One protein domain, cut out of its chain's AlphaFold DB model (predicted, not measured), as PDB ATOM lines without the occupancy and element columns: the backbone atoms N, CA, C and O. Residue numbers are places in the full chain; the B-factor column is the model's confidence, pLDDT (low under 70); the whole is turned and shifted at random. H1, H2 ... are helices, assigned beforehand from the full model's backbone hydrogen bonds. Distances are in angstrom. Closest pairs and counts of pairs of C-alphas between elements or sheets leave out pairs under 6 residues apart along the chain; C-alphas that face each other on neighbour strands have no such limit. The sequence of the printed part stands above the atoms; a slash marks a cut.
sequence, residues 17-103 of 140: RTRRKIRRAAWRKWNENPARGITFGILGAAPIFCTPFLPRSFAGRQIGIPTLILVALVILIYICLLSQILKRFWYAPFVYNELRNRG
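This is residues 17 to 103 of the 140 residues of an uncharacterized protein of Phycisphaerales bacterium (UniProt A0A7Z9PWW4). H1 crosses the last part of the long H4; from there H2 runs outward, short H3 lies at the far tip and H4 runs back, a thin open loop. This all-helix rod of 87 printed residues is extended, radius of gyration of the C-alphas 19.0 A, spanning 64 by 23 by 16 A.

H1, residues 17 to 32, touches H4, residues 65 to 101, with H4's residues 91 to 99 alone, at a steep tilt of 67 degrees; their closest C-alphas, Ala 26 and Val 95, are 5.2 A apart. H2, residues 35 to 53, is near H4. H3, residues 56 to 60, is apart from H1, H2 and H4. Every O i to N i+4 pair is within hydrogen-bond range in H1, 11 of 15 in H2, 31 of 33 in H4 and 0 of 1 in H3, with 1 of 2 O i to N i+3 pairs.

H1, 22.9 A long, begins at (56.861, 42.664, 61.801), H2 measures 28.9 A, and H4, 52.7 A, has a kink of 32 degrees near residue 91 and ends at (43.410, 52.204, 61.122).

The printed part has no cut; residues 48 to 74 stand free, and residues 34 to 64 have pLDDT under 70.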
ATOM      1  N   ARG A  17      57.921  43.487  61.197       89.44
ATOM      2  CA  ARG A  17      56.861  42.664  61.801       89.44
ATOM      3  C   ARG A  17      55.494  43.320  61.637       89.44
ATOM      4  O   ARG A  17      54.529  42.642  61.270       89.44
ATOM      5  N   THR A  18      55.412  44.631  61.849       88.06
ATOM      6  CA  THR A  18      54.181  45.412  61.686       88.06
ATOM      7  C   THR A  18      53.749  45.469  60.223       88.06
ATOM      8  O   THR A  18      52.580  45.196  59.939       88.06
ATOM      9  N   ARG A  19      54.677  45.657  59.270       87.88
ATOM     10  CA  ARG A  19      54.365  45.574  57.826       87.88
ATOM     11  C   ARG A  19      53.749  44.224  57.451       87.88
ATOM     12  O   ARG A  19      52.747  44.178  56.738       87.88
ATOM     13  N   ARG A  20      54.298  43.111  57.958       87.38
ATOM     14  CA  ARG A  20      53.739  41.765  57.720       87.38
ATOM     15  C   ARG A  20      52.347  41.594  58.336       87.38
ATOM     16  O   ARG A  20      51.519  40.910  57.739       87.38
ATOM     17  N   LYS A  21      52.083  42.176  59.513       90.75
ATOM     18  CA  LYS A  21      50.753  42.147  60.149       90.75
ATOM     19  C   LYS A  21      49.724  42.933  59.331       90.75
ATOM     20  O   LYS A  21      48.650  42.403  59.074       90.75
ATOM     21  N   ILE A  22      50.077  44.134  58.871       88.69
ATOM     22  CA  ILE A  22      49.219  44.975  58.020       88.69
ATOM     23  C   ILE A  22      48.878  44.250  56.721       88.69
ATOM     24  O   ILE A  22      47.705  44.108  56.395       88.69
ATOM     25  N   ARG A  23      49.884  43.710  56.016       86.31
ATOM     26  CA  ARG A  23      49.644  42.961  54.772       86.31
ATOM     27  C   ARG A  23      48.718  41.771  54.988       86.31
ATOM     28  O   ARG A  23      47.830  41.556  54.172       86.31
ATOM     29  N   ARG A  24      48.892  41.023  56.084       87.81
ATOM     30  CA  ARG A  24      48.022  39.887  56.427       87.81
ATOM     31  C   ARG A  24      46.586  40.318  56.727       87.81
ATOM     32  O   ARG A  24      45.663  39.674  56.244       87.81
ATOM     33  N   ALA A  25      46.396  41.400  57.481       88.75
ATOM     34  CA  ALA A  25      45.068  41.927  57.793       88.75
ATOM     35  C   ALA A  25      44.357  42.466  56.540       88.75
ATOM     36  O   ALA A  25      43.217  42.095  56.272       88.75
ATOM     37  N   ALA A  26      45.059  43.253  55.721       86.81
ATOM     38  CA  ALA A  26      44.553  43.722  54.435       86.81
ATOM     39  C   ALA A  26      44.250  42.554  53.482       86.81
ATOM     40  O   ALA A  26      43.251  42.584  52.774       86.81
ATOM     41  N   TRP A  27      45.083  41.503  53.482       84.38
ATOM     42  CA  TRP A  27      44.867  40.312  52.653       84.38
ATOM     43  C   TRP A  27      43.620  39.550  53.067       84.38
ATOM     44  O   TRP A  27      42.863  39.126  52.203       84.38
ATOM     45  N   ARG A  28      43.374  39.423  54.373       87.12
ATOM     46  CA  ARG A  28      42.151  38.810  54.891       87.12
ATOM     47  C   ARG A  28      40.909  39.578  54.424       87.12
ATOM     48  O   ARG A  28      40.065  38.984  53.767       87.12
ATOM     49  N   LYS A  29      40.883  40.902  54.624       86.81
ATOM     50  CA  LYS A  29      39.785  41.776  54.163       86.81
ATOM     51  C   LYS A  29      39.581  41.723  52.646       86.81
ATOM     52  O   LYS A  29      38.455  41.724  52.167       86.81
ATOM     53  N   TRP A  30      40.670  41.654  51.882       82.25
ATOM     54  CA  TRP A  30      40.614  41.484  50.430       82.25
ATOM     55  C   TRP A  30      40.053  40.120  50.016       82.25
ATOM     56  O   TRP A  30      39.327  40.020  49.032       82.25
ATOM     57  N   ASN A  31      40.401  39.058  50.742       80.50
ATOM     58  CA  ASN A  31      39.927  37.706  50.462       80.50
ATOM     59  C   ASN A  31      38.443  37.523  50.807       80.50
ATOM     60  O   ASN A  31      37.768  36.746  50.148       80.50
ATOM     61  N   GLU A  32      37.958  38.254  51.808       83.19
ATOM     62  CA  GLU A  32      36.549  38.299  52.210       83.19
ATOM     63  C   GLU A  32      35.696  39.184  51.283       83.19
ATOM     64  O   GLU A  32      34.471  39.107  51.321       83.19
ATOM     65  N   ASN A  33      36.312  40.015  50.433       76.81
ATOM     66  CA  ASN A  33      35.577  40.901  49.539       76.81
ATOM     67  C   ASN A  33      34.975  40.118  48.349       76.81
ATOM     68  O   ASN A  33      35.736  39.626  47.506       76.81
ATOM     69  N   PRO A  34      33.636  40.058  48.198       66.50
ATOM     70  CA  PRO A  34      32.980  39.345  47.097       66.50
ATOM     71  C   PRO A  34      33.321  39.930  45.721       66.50
ATOM     72  O   PRO A  34      33.315  39.207  44.722       66.50
ATOM     73  N   ALA A  35      33.707  41.212  45.660       64.56
ATOM     74  CA  ALA A  35      34.133  41.853  44.423       64.56
ATOM     75  C   ALA A  35      35.329  41.134  43.784       64.56
ATOM     76  O   ALA A  35      35.419  41.101  42.564       64.56
ATOM     77  N   ARG A  36      36.187  40.476  44.580       66.50
ATOM     78  CA  ARG A  36      37.308  39.676  44.079       66.50
ATOM     79  C   ARG A  36      36.836  38.564  43.138       66.50
ATOM     80  O   ARG A  36      37.411  38.400  42.066       66.50
ATOM     81  N   GLY A  37      35.802  37.815  43.525       60.34
ATOM     82  CA  GLY A  37      35.251  36.729  42.706       60.34
ATOM     83  C   GLY A  37      34.694  37.243  41.380       60.34
ATOM     84  O   GLY A  37      34.960  36.666  40.330       60.34
ATOM     85  N   ILE A  38      34.020  38.394  41.421       61.56
ATOM     86  CA  ILE A  38      33.455  39.057  40.241       61.56
ATOM     87  C   ILE A  38      34.565  39.556  39.307       61.56
ATOM     88  O   ILE A  38      34.496  39.325  38.102       61.56
ATOM     89  N   THR A  39      35.627  40.181  39.835       63.97
ATOM     90  CA  THR A  39      36.726  40.682  38.995       63.97
ATOM     91  C   THR A  39      37.477  39.544  38.304       63.97
ATOM     92  O   THR A  39      37.784  39.650  37.120       63.97
ATOM     93  N   PHE A  40      37.740  38.434  39.007       64.44
ATOM     94  CA  PHE A  40      38.358  37.253  38.394       64.44
ATOM     95  C   PHE A  40      37.417  36.542  37.406       64.44
ATOM     96  O   PHE A  40      37.891  36.070  36.376       64.44
ATOM     97  N   GLY A  41      36.107  36.512  37.671       60.38
ATOM     98  CA  GLY A  41      35.109  35.922  36.774       60.38
ATOM     99  C   GLY A  41      34.955  36.680  35.452       60.38
ATOM    100  O   GLY A  41      35.045  36.078  34.385       60.38
ATOM    101  N   ILE A  42      34.800  38.008  35.504       63.38
ATOM    102  CA  ILE A  42      34.639  38.852  34.306       63.38
ATOM    103  C   ILE A  42      35.906  38.826  33.438       63.38
ATOM    104  O   ILE A  42      35.826  38.682  32.219       63.38
ATOM    105  N   LEU A  43      37.092  38.913  34.050       61.19
ATOM    106  CA  LEU A  43      38.353  38.912  33.302       61.19
ATOM    107  C   LEU A  43      38.784  37.524  32.819       61.19
ATOM    108  O   LEU A  43      39.443  37.431  31.787       61.19
ATOM    109  N   GLY A  44      38.379  36.456  33.511       59.25
ATOM    110  CA  GLY A  44      38.542  35.082  33.030       59.25
ATOM    111  C   GLY A  44      37.661  34.757  31.818       59.25
ATOM    112  O   GLY A  44      38.049  33.935  30.994       59.25
ATOM    113  N   ALA A  45      36.515  35.431  31.668       57.28
ATOM    114  CA  ALA A  45      35.601  35.248  30.537       57.28
ATOM    115  C   ALA A  45      35.970  36.082  29.290       57.28
ATOM    116  O   ALA A  45      35.579  35.729  28.177       57.28
ATOM    117  N   ALA A  46      36.754  37.155  29.444       59.69
ATOM    118  CA  ALA A  46      37.204  38.012  28.342       59.69
ATOM    119  C   ALA A  46      37.875  37.268  27.159       59.69
ATOM    120  O   ALA A  46      37.510  37.548  26.017       59.69
ATOM    121  N   PRO A  47      38.790  36.292  27.361       56.88
ATOM    122  CA  PRO A  47      39.372  35.550  26.242       56.88
ATOM    123  C   PRO A  47      38.340  34.721  25.463       56.88
ATOM    124  O   PRO A  47      38.501  34.565  24.258       56.88
ATOM    125  N   ILE A  48      37.257  34.254  26.103       59.88
ATOM    126  CA  ILE A  48      36.174  33.512  25.435       59.88
ATOM    127  C   ILE A  48      35.421  34.445  24.478       59.88
ATOM    128  O   ILE A  48      35.134  34.065  23.347       59.88
ATOM    129  N   PHE A  49      35.186  35.696  24.874       56.00
ATOM    130  CA  PHE A  49      34.492  36.688  24.045       56.00
ATOM    131  C   PHE A  49      35.323  37.221  22.866       56.00
ATOM    132  O   PHE A  49      34.749  37.691  21.888       56.00
ATOM    133  N   CYS A  50      36.655  37.129  22.925       54.91
ATOM    134  CA  CYS A  50      37.553  37.536  21.837       54.91
ATOM    135  C   CYS A  50      37.858  36.411  20.830       54.91
ATOM    136  O   CYS A  50      38.428  36.684  19.773       54.91
ATOM    137  N   THR A  51      37.449  35.164  21.103       58.12
ATOM    138  CA  THR A  51      37.620  34.044  20.158       58.12
ATOM    139  C   THR A  51      36.957  34.215  18.779       58.12
ATOM    140  O   THR A  51      37.571  33.759  17.813       58.12
ATOM    141  N   PRO A  52      35.796  34.886  18.588       57.28
ATOM    142  CA  PRO A  52      35.197  35.009  17.256       57.28
ATOM    143  C   PRO A  52      35.931  35.988  16.323       57.28
ATOM    144  O   PRO A  52      35.626  36.018  15.134       57.28
ATOM    145  N   PHE A  53      36.902  36.765  16.820       53.91
ATOM    146  CA  PHE A  53      37.724  37.672  16.003       53.91
ATOM    147  C   PHE A  53      39.036  37.049  15.517       53.91
ATOM    148  O   PHE A  53      39.771  37.684  14.757       53.91
ATOM    149  N   LEU A  54      39.339  35.809  15.914       58.72
ATOM    150  CA  LEU A  54      40.438  35.077  15.298       58.72
ATOM    151  C   LEU A  54      40.063  34.798  13.837       58.72
ATOM    152  O   LEU A  54      38.988  34.254  13.569       58.72
ATOM    153  N   PRO A  55      40.908  35.201  12.875       56.97
ATOM    154  CA  PRO A  55      40.552  35.139  11.475       56.97
ATOM    155  C   PRO A  55      40.249  33.689  11.090       56.97
ATOM    156  O   PRO A  55      41.027  32.766  11.343       56.97
ATOM    157  N   ARG A  56      39.092  33.505  10.445       54.72
ATOM    158  CA  ARG A  56      38.555  32.224   9.951       54.72
ATOM    159  C   ARG A  56      39.536  31.452   9.051       54.72
ATOM    160  O   ARG A  56      39.320  30.276   8.784       54.72
ATOM    161  N   SER A  57      40.626  32.086   8.618       53.94
ATOM    162  CA  SER A  57      41.754  31.484   7.904       53.94
ATOM    163  C   SER A  57      42.512  30.410   8.704       53.94
ATOM    164  O   SER A  57      43.257  29.638   8.103       53.94
ATOM    165  N   PHE A  58      42.291  30.286  10.019       52.88
ATOM    166  CA  PHE A  58      42.779  29.145  10.812       52.88
ATOM    167  C   PHE A  58      41.928  27.870  10.682       52.88
ATOM    168  O   PHE A  58      42.384  26.804  11.085       52.88
ATOM    169  N   ALA A  59      40.728  27.935  10.094       53.16
ATOM    170  CA  ALA A  59      39.801  26.799  10.033       53.16
ATOM    171  C   ALA A  59      40.206  25.687   9.040       53.16
ATOM    172  O   ALA A  59      39.557  24.646   9.006       53.16
ATOM    173  N   GLY A  60      41.262  25.884   8.240       54.44
ATOM    174  CA  GLY A  60      41.725  24.910   7.237       54.44
ATOM    175  C   GLY A  60      43.153  24.390   7.425       54.44
ATOM    176  O   GLY A  60      43.587  23.524   6.670       54.44
ATOM    177  N   ARG A  61      43.912  24.899   8.404       57.28
ATOM    178  CA  ARG A  61      45.299  24.477   8.657       57.28
ATOM    179  C   ARG A  61      45.309  23.619   9.912       57.28
ATOM    180  O   ARG A  61      44.799  24.069  10.931       57.28
ATOM    181  N   GLN A  62      45.878  22.409   9.840       61.97
ATOM    182  CA  GLN A  62      46.108  21.553  11.009       61.97
ATOM    183  C   GLN A  62      46.672  22.414  12.142       61.97
ATOM    184  O   GLN A  62      47.794  22.914  12.048       61.97
ATOM    185  N   ILE A  63      45.861  22.648  13.174       59.09
ATOM    186  CA  ILE A  63      46.272  23.396  14.355       59.09
ATOM    187  C   ILE A  63      47.283  22.497  15.053       59.09
ATOM    188  O   ILE A  63      46.928  21.598  15.810       59.09
ATOM    189  N   GLY A  64      48.556  22.685  14.723       66.12
ATOM    190  CA  GLY A  64      49.624  21.939  15.350       66.12
ATOM    191  C   GLY A  64      49.608  22.210  16.850       66.12
ATOM    192  O   GLY A  64      49.387  23.346  17.285       66.12
ATOM    193  N   ILE A  65      49.921  21.177  17.628       70.75
ATOM    194  CA  ILE A  65      50.266  21.255  19.053       70.75
ATOM    195  C   ILE A  65      51.091  22.521  19.409       70.75
ATOM    196  O   ILE A  65      50.742  23.169  20.399       70.75
ATOM    197  N   PRO A  66      52.102  22.974  18.624       76.31
ATOM    198  CA  PRO A  66      52.852  24.200  18.940       76.31
ATOM    199  C   PRO A  66      52.006  25.479  19.027       76.31
ATOM    200  O   PRO A  66      52.274  26.340  19.864       76.31
ATOM    201  N   THR A  67      50.967  25.611  18.203       75.56
ATOM    202  CA  THR A  67      50.088  26.793  18.197       75.56
ATOM    203  C   THR A  67      49.252  26.881  19.472       75.56
ATOM    204  O   THR A  67      49.114  27.960  20.042       75.56
ATOM    205  N   LEU A  68      48.744  25.745  19.962       75.81
ATOM    206  CA  LEU A  68      47.982  25.688  21.216       75.81
ATOM    207  C   LEU A  68      48.859  26.035  22.422       75.81
ATOM    208  O   LEU A  68      48.424  26.777  23.302       75.81
ATOM    209  N   ILE A  69      50.105  25.554  22.435       80.56
ATOM    210  CA  ILE A  69      51.078  25.875  23.487       80.56
ATOM    211  C   ILE A  69      51.369  27.382  23.505       80.56
ATOM    212  O   ILE A  69      51.340  27.998  24.569       80.56
ATOM    213  N   LEU A  70      51.590  27.998  22.339       81.38
ATOM    214  CA  LEU A  70      51.806  29.445  22.227       81.38
ATOM    215  C   LEU A  70      50.612  30.251  22.750       81.38
ATOM    216  O   LEU A  70      50.802  31.171  23.545       81.38
ATOM    217  N   VAL A  71      49.386  29.889  22.365       80.56
ATOM    218  CA  VAL A  71      48.168  30.559  22.851       80.56
ATOM    219  C   VAL A  71      48.032  30.416  24.369       80.56
ATOM    220  O   VAL A  71      47.775  31.405  25.055       80.56
ATOM    221  N   ALA A  72      48.267  29.221  24.915       80.69
ATOM    222  CA  ALA A  72      48.220  28.987  26.355       80.69
ATOM    223  C   ALA A  72      49.254  29.835  27.117       80.69
ATOM    224  O   ALA A  72      48.924  30.429  28.144       80.69
ATOM    225  N   LEU A  73      50.482  29.950  26.597       86.50
ATOM    226  CA  LEU A  73      51.524  30.796  27.186       86.50
ATOM    227  C   LEU A  73      51.142  32.279  27.161       86.50
ATOM    228  O   LEU A  73      51.312  32.966  28.168       86.50
ATOM    229  N   VAL A  74      50.587  32.772  26.050       83.62
ATOM    230  CA  VAL A  74      50.118  34.164  25.941       83.62
ATOM    231  C   VAL A  74      49.005  34.444  26.950       83.62
ATOM    232  O   VAL A  74      49.060  35.454  27.655       83.62
ATOM    233  N   ILE A  75      48.036  33.534  27.083       82.12
ATOM    234  CA  ILE A  75      46.960  33.644  28.078       82.12
ATOM    235  C   ILE A  75      47.540  33.662  29.496       82.12
ATOM    236  O   ILE A  75      47.147  34.498  30.310       82.12
ATOM    237  N   LEU A  76      48.504  32.791  29.799       84.69
ATOM    238  CA  LEU A  76      49.125  32.723  31.120       84.69
ATOM    239  C   LEU A  76      49.890  34.009  31.460       84.69
ATOM    240  O   LEU A  76      49.709  34.558  32.547       84.69
ATOM    241  N   ILE A  77      50.680  34.539  30.521       86.00
ATOM    242  CA  ILE A  77      51.383  35.822  30.682       86.00
ATOM    243  C   ILE A  77      50.377  36.956  30.904       86.00
ATOM    244  O   ILE A  77      50.552  37.762  31.822       86.00
ATOM    245  N   TYR A  78      49.303  36.995  30.113       82.75
ATOM    246  CA  TYR A  78      48.242  37.989  30.251       82.75
ATOM    247  C   TYR A  78      47.584  37.930  31.636       82.75
ATOM    248  O   TYR A  78      47.490  38.955  32.312       82.75
ATOM    249  N   ILE A  79      47.212  36.736  32.113       81.19
ATOM    250  CA  ILE A  79      46.645  36.537  33.457       81.19
ATOM    251  C   ILE A  79      47.636  36.986  34.535       81.19
ATOM    252  O   ILE A  79      47.244  37.667  35.485       81.19
ATOM    253  N   CYS A  80      48.923  36.655  34.402       83.25
ATOM    254  CA  CYS A  80      49.947  37.083  35.348       83.25
ATOM    255  C   CYS A  80      50.051  38.612  35.418       83.25
ATOM    256  O   CYS A  80      49.974  39.165  36.520       83.25
ATOM    257  N   LEU A  81      50.167  39.299  34.278       82.56
ATOM    258  CA  LEU A  81      50.249  40.762  34.212       82.56
ATOM    259  C   LEU A  81      48.992  41.425  34.773       82.56
ATOM    260  O   LEU A  81      49.069  42.302  35.636       82.56
ATOM    261  N   LEU A  82      47.828  40.948  34.348       78.69
ATOM    262  CA  LEU A  82      46.550  41.446  34.816       78.69
ATOM    263  C   LEU A  82      46.398  41.252  36.330       78.69
ATOM    264  O   LEU A  82      45.965  42.166  37.027       78.69
ATOM    265  N   SER A  83      46.822  40.106  36.873       74.44
ATOM    266  CA  SER A  83      46.782  39.854  38.315       74.44
ATOM    267  C   SER A  83      47.643  40.844  39.107       74.44
ATOM    268  O   SER A  83      47.261  41.228  40.212       74.44
ATOM    269  N   GLN A  84      48.778  41.292  38.556       78.94
ATOM    270  CA  GLN A  84      49.631  42.305  39.185       78.94
ATOM    271  C   GLN A  84      48.941  43.672  39.194       78.94
ATOM    272  O   GLN A  84      48.912  44.348  40.225       78.94
ATOM    273  N   ILE A  85      48.324  44.052  38.073       77.81
ATOM    274  CA  ILE A  85      47.580  45.311  37.940       77.81
ATOM    275  C   ILE A  85      46.360  45.315  38.870       77.81
ATOM    276  O   ILE A  85      46.152  46.272  39.612       77.81
ATOM    277  N   LEU A  86      45.596  44.222  38.910       76.06
ATOM    278  CA  LEU A  86      44.434  44.049  39.786       76.06
ATOM    279  C   LEU A  86      44.809  44.122  41.261       76.06
ATOM    280  O   LEU A  86      44.181  44.860  42.019       76.06
ATOM    281  N   LYS A  87      45.863  43.402  41.670       73.62
ATOM    282  CA  LYS A  87      46.406  43.512  43.030       73.62
ATOM    283  C   LYS A  87      46.753  44.967  43.338       73.62
ATOM    284  O   LYS A  87      46.475  45.454  44.426       73.62
ATOM    285  N   ARG A  88      47.304  45.714  42.390       72.75
ATOM    286  CA  ARG A  88      47.623  47.117  42.643       72.75
ATOM    287  C   ARG A  88      46.379  47.992  42.782       72.75
ATOM    288  O   ARG A  88      46.275  48.716  43.761       72.75
ATOM    289  N   PHE A  89      45.435  47.920  41.854       75.75
ATOM    290  CA  PHE A  89      44.262  48.796  41.888       75.75
ATOM    291  C   PHE A  89      43.312  48.475  43.035       75.75
ATOM    292  O   PHE A  89      42.767  49.382  43.657       75.75
ATOM    293  N   TRP A  90      43.135  47.192  43.333       79.75
ATOM    294  CA  TRP A  90      42.089  46.767  44.245       79.75
ATOM    295  C   TRP A  90      42.602  46.384  45.625       79.75
ATOM    296  O   TRP A  90      41.897  46.622  46.596       79.75
ATOM    297  N   TYR A  91      43.820  45.841  45.750       82.75
ATOM    298  CA  TYR A  91      44.387  45.490  47.056       82.75
ATOM    299  C   TYR A  91      45.112  46.670  47.732       82.75
ATOM    300  O   TYR A  91      45.099  46.749  48.962       82.75
ATOM    301  N   ALA A  92      45.659  47.640  46.981       84.62
ATOM    302  CA  ALA A  92      46.295  48.825  47.578       84.62
ATOM    303  C   ALA A  92      45.370  49.636  48.508       84.62
ATOM    304  O   ALA A  92      45.790  49.920  49.632       84.62
ATOM    305  N   PRO A  93      44.103  49.929  48.141       83.19
ATOM    306  CA  PRO A  93      43.180  50.642  49.026       83.19
ATOM    307  C   PRO A  93      42.974  49.952  50.383       83.19
ATOM    308  O   PRO A  93      42.899  50.620  51.412       83.19
ATOM    309  N   PHE A  94      42.944  48.613  50.423       86.12
ATOM    310  CA  PHE A  94      42.826  47.864  51.683       86.12
ATOM    311  C   PHE A  94      44.063  48.021  52.564       86.12
ATOM    312  O   PHE A  94      43.936  48.128  53.783       86.12
ATOM    313  N   VAL A  95      45.253  48.052  51.962       89.19
ATOM    314  CA  VAL A  95      46.505  48.273  52.692       89.19
ATOM    315  C   VAL A  95      46.563  49.692  53.252       89.19
ATOM    316  O   VAL A  95      46.905  49.855  54.422       89.19
ATOM    317  N   TYR A  96      46.179  50.701  52.468       88.06
ATOM    318  CA  TYR A  96      46.159  52.099  52.916       88.06
ATOM    319  C   TYR A  96      45.142  52.332  54.031       88.06
ATOM    320  O   TYR A  96      45.462  52.971  55.031       88.06
ATOM    321  N   ASN A  97      43.954  51.735  53.922       85.56
ATOM    322  CA  ASN A  97      42.957  51.789  54.988       85.56
ATOM    323  C   ASN A  97      43.450  51.102  56.269       85.56
ATOM    324  O   ASN A  97      43.224  51.604  57.365       85.56
ATOM    325  N   GLU A  98      44.154  49.975  56.161       88.69
ATOM    326  CA  GLU A  98      44.688  49.277  57.333       88.69
ATOM    327  C   GLU A  98      45.864  50.017  57.988       88.69
ATOM    328  O   GLU A  98      45.972  50.031  59.213       88.69
ATOM    329  N   LEU A  99      46.723  50.661  57.190       88.44
ATOM    330  CA  LEU A  99      47.738  51.599  57.684       88.44
ATOM    331  C   LEU A  99      47.077  52.730  58.474       88.44
ATOM    332  O   LEU A  99      47.462  53.007  59.608       88.44
ATOM    333  N   ARG A 100      46.017  53.315  57.916       86.06
ATOM    334  CA  ARG A 100      45.266  54.385  58.565       86.06
ATOM    335  C   ARG A 100      44.613  53.957  59.872       86.06
ATOM    336  O   ARG A 100      44.729  54.660  60.867       86.06
ATOM    337  N   ASN A 101      44.010  52.770  59.907       86.00
ATOM    338  CA  ASN A 101      43.410  52.204  61.122       86.00
ATOM    339  C   ASN A 101      44.425  51.982  62.255       86.00
ATOM    340  O   ASN A 101      44.035  51.853  63.411       86.00
ATOM    341  N   ARG A 102      45.720  51.909  61.933       86.31
ATOM    342  CA  ARG A 102      46.818  51.805  62.906       86.31
ATOM    343  C   ARG A 102      47.448  53.149  63.253       86.31
ATOM    344  O   ARG A 102      48.445  53.181  63.963       86.31
ATOM    345  N   GLY A 103      46.870  54.227  62.744       85.50
ATOM    346  CA  GLY A 103      47.253  55.589  63.044       85.50
ATOM    347  C   GLY A 103      48.334  56.179  62.143       85.50
ATOM    348  O   GLY A 103      48.897  57.214  62.487       85.50
TER     349      GLY A 103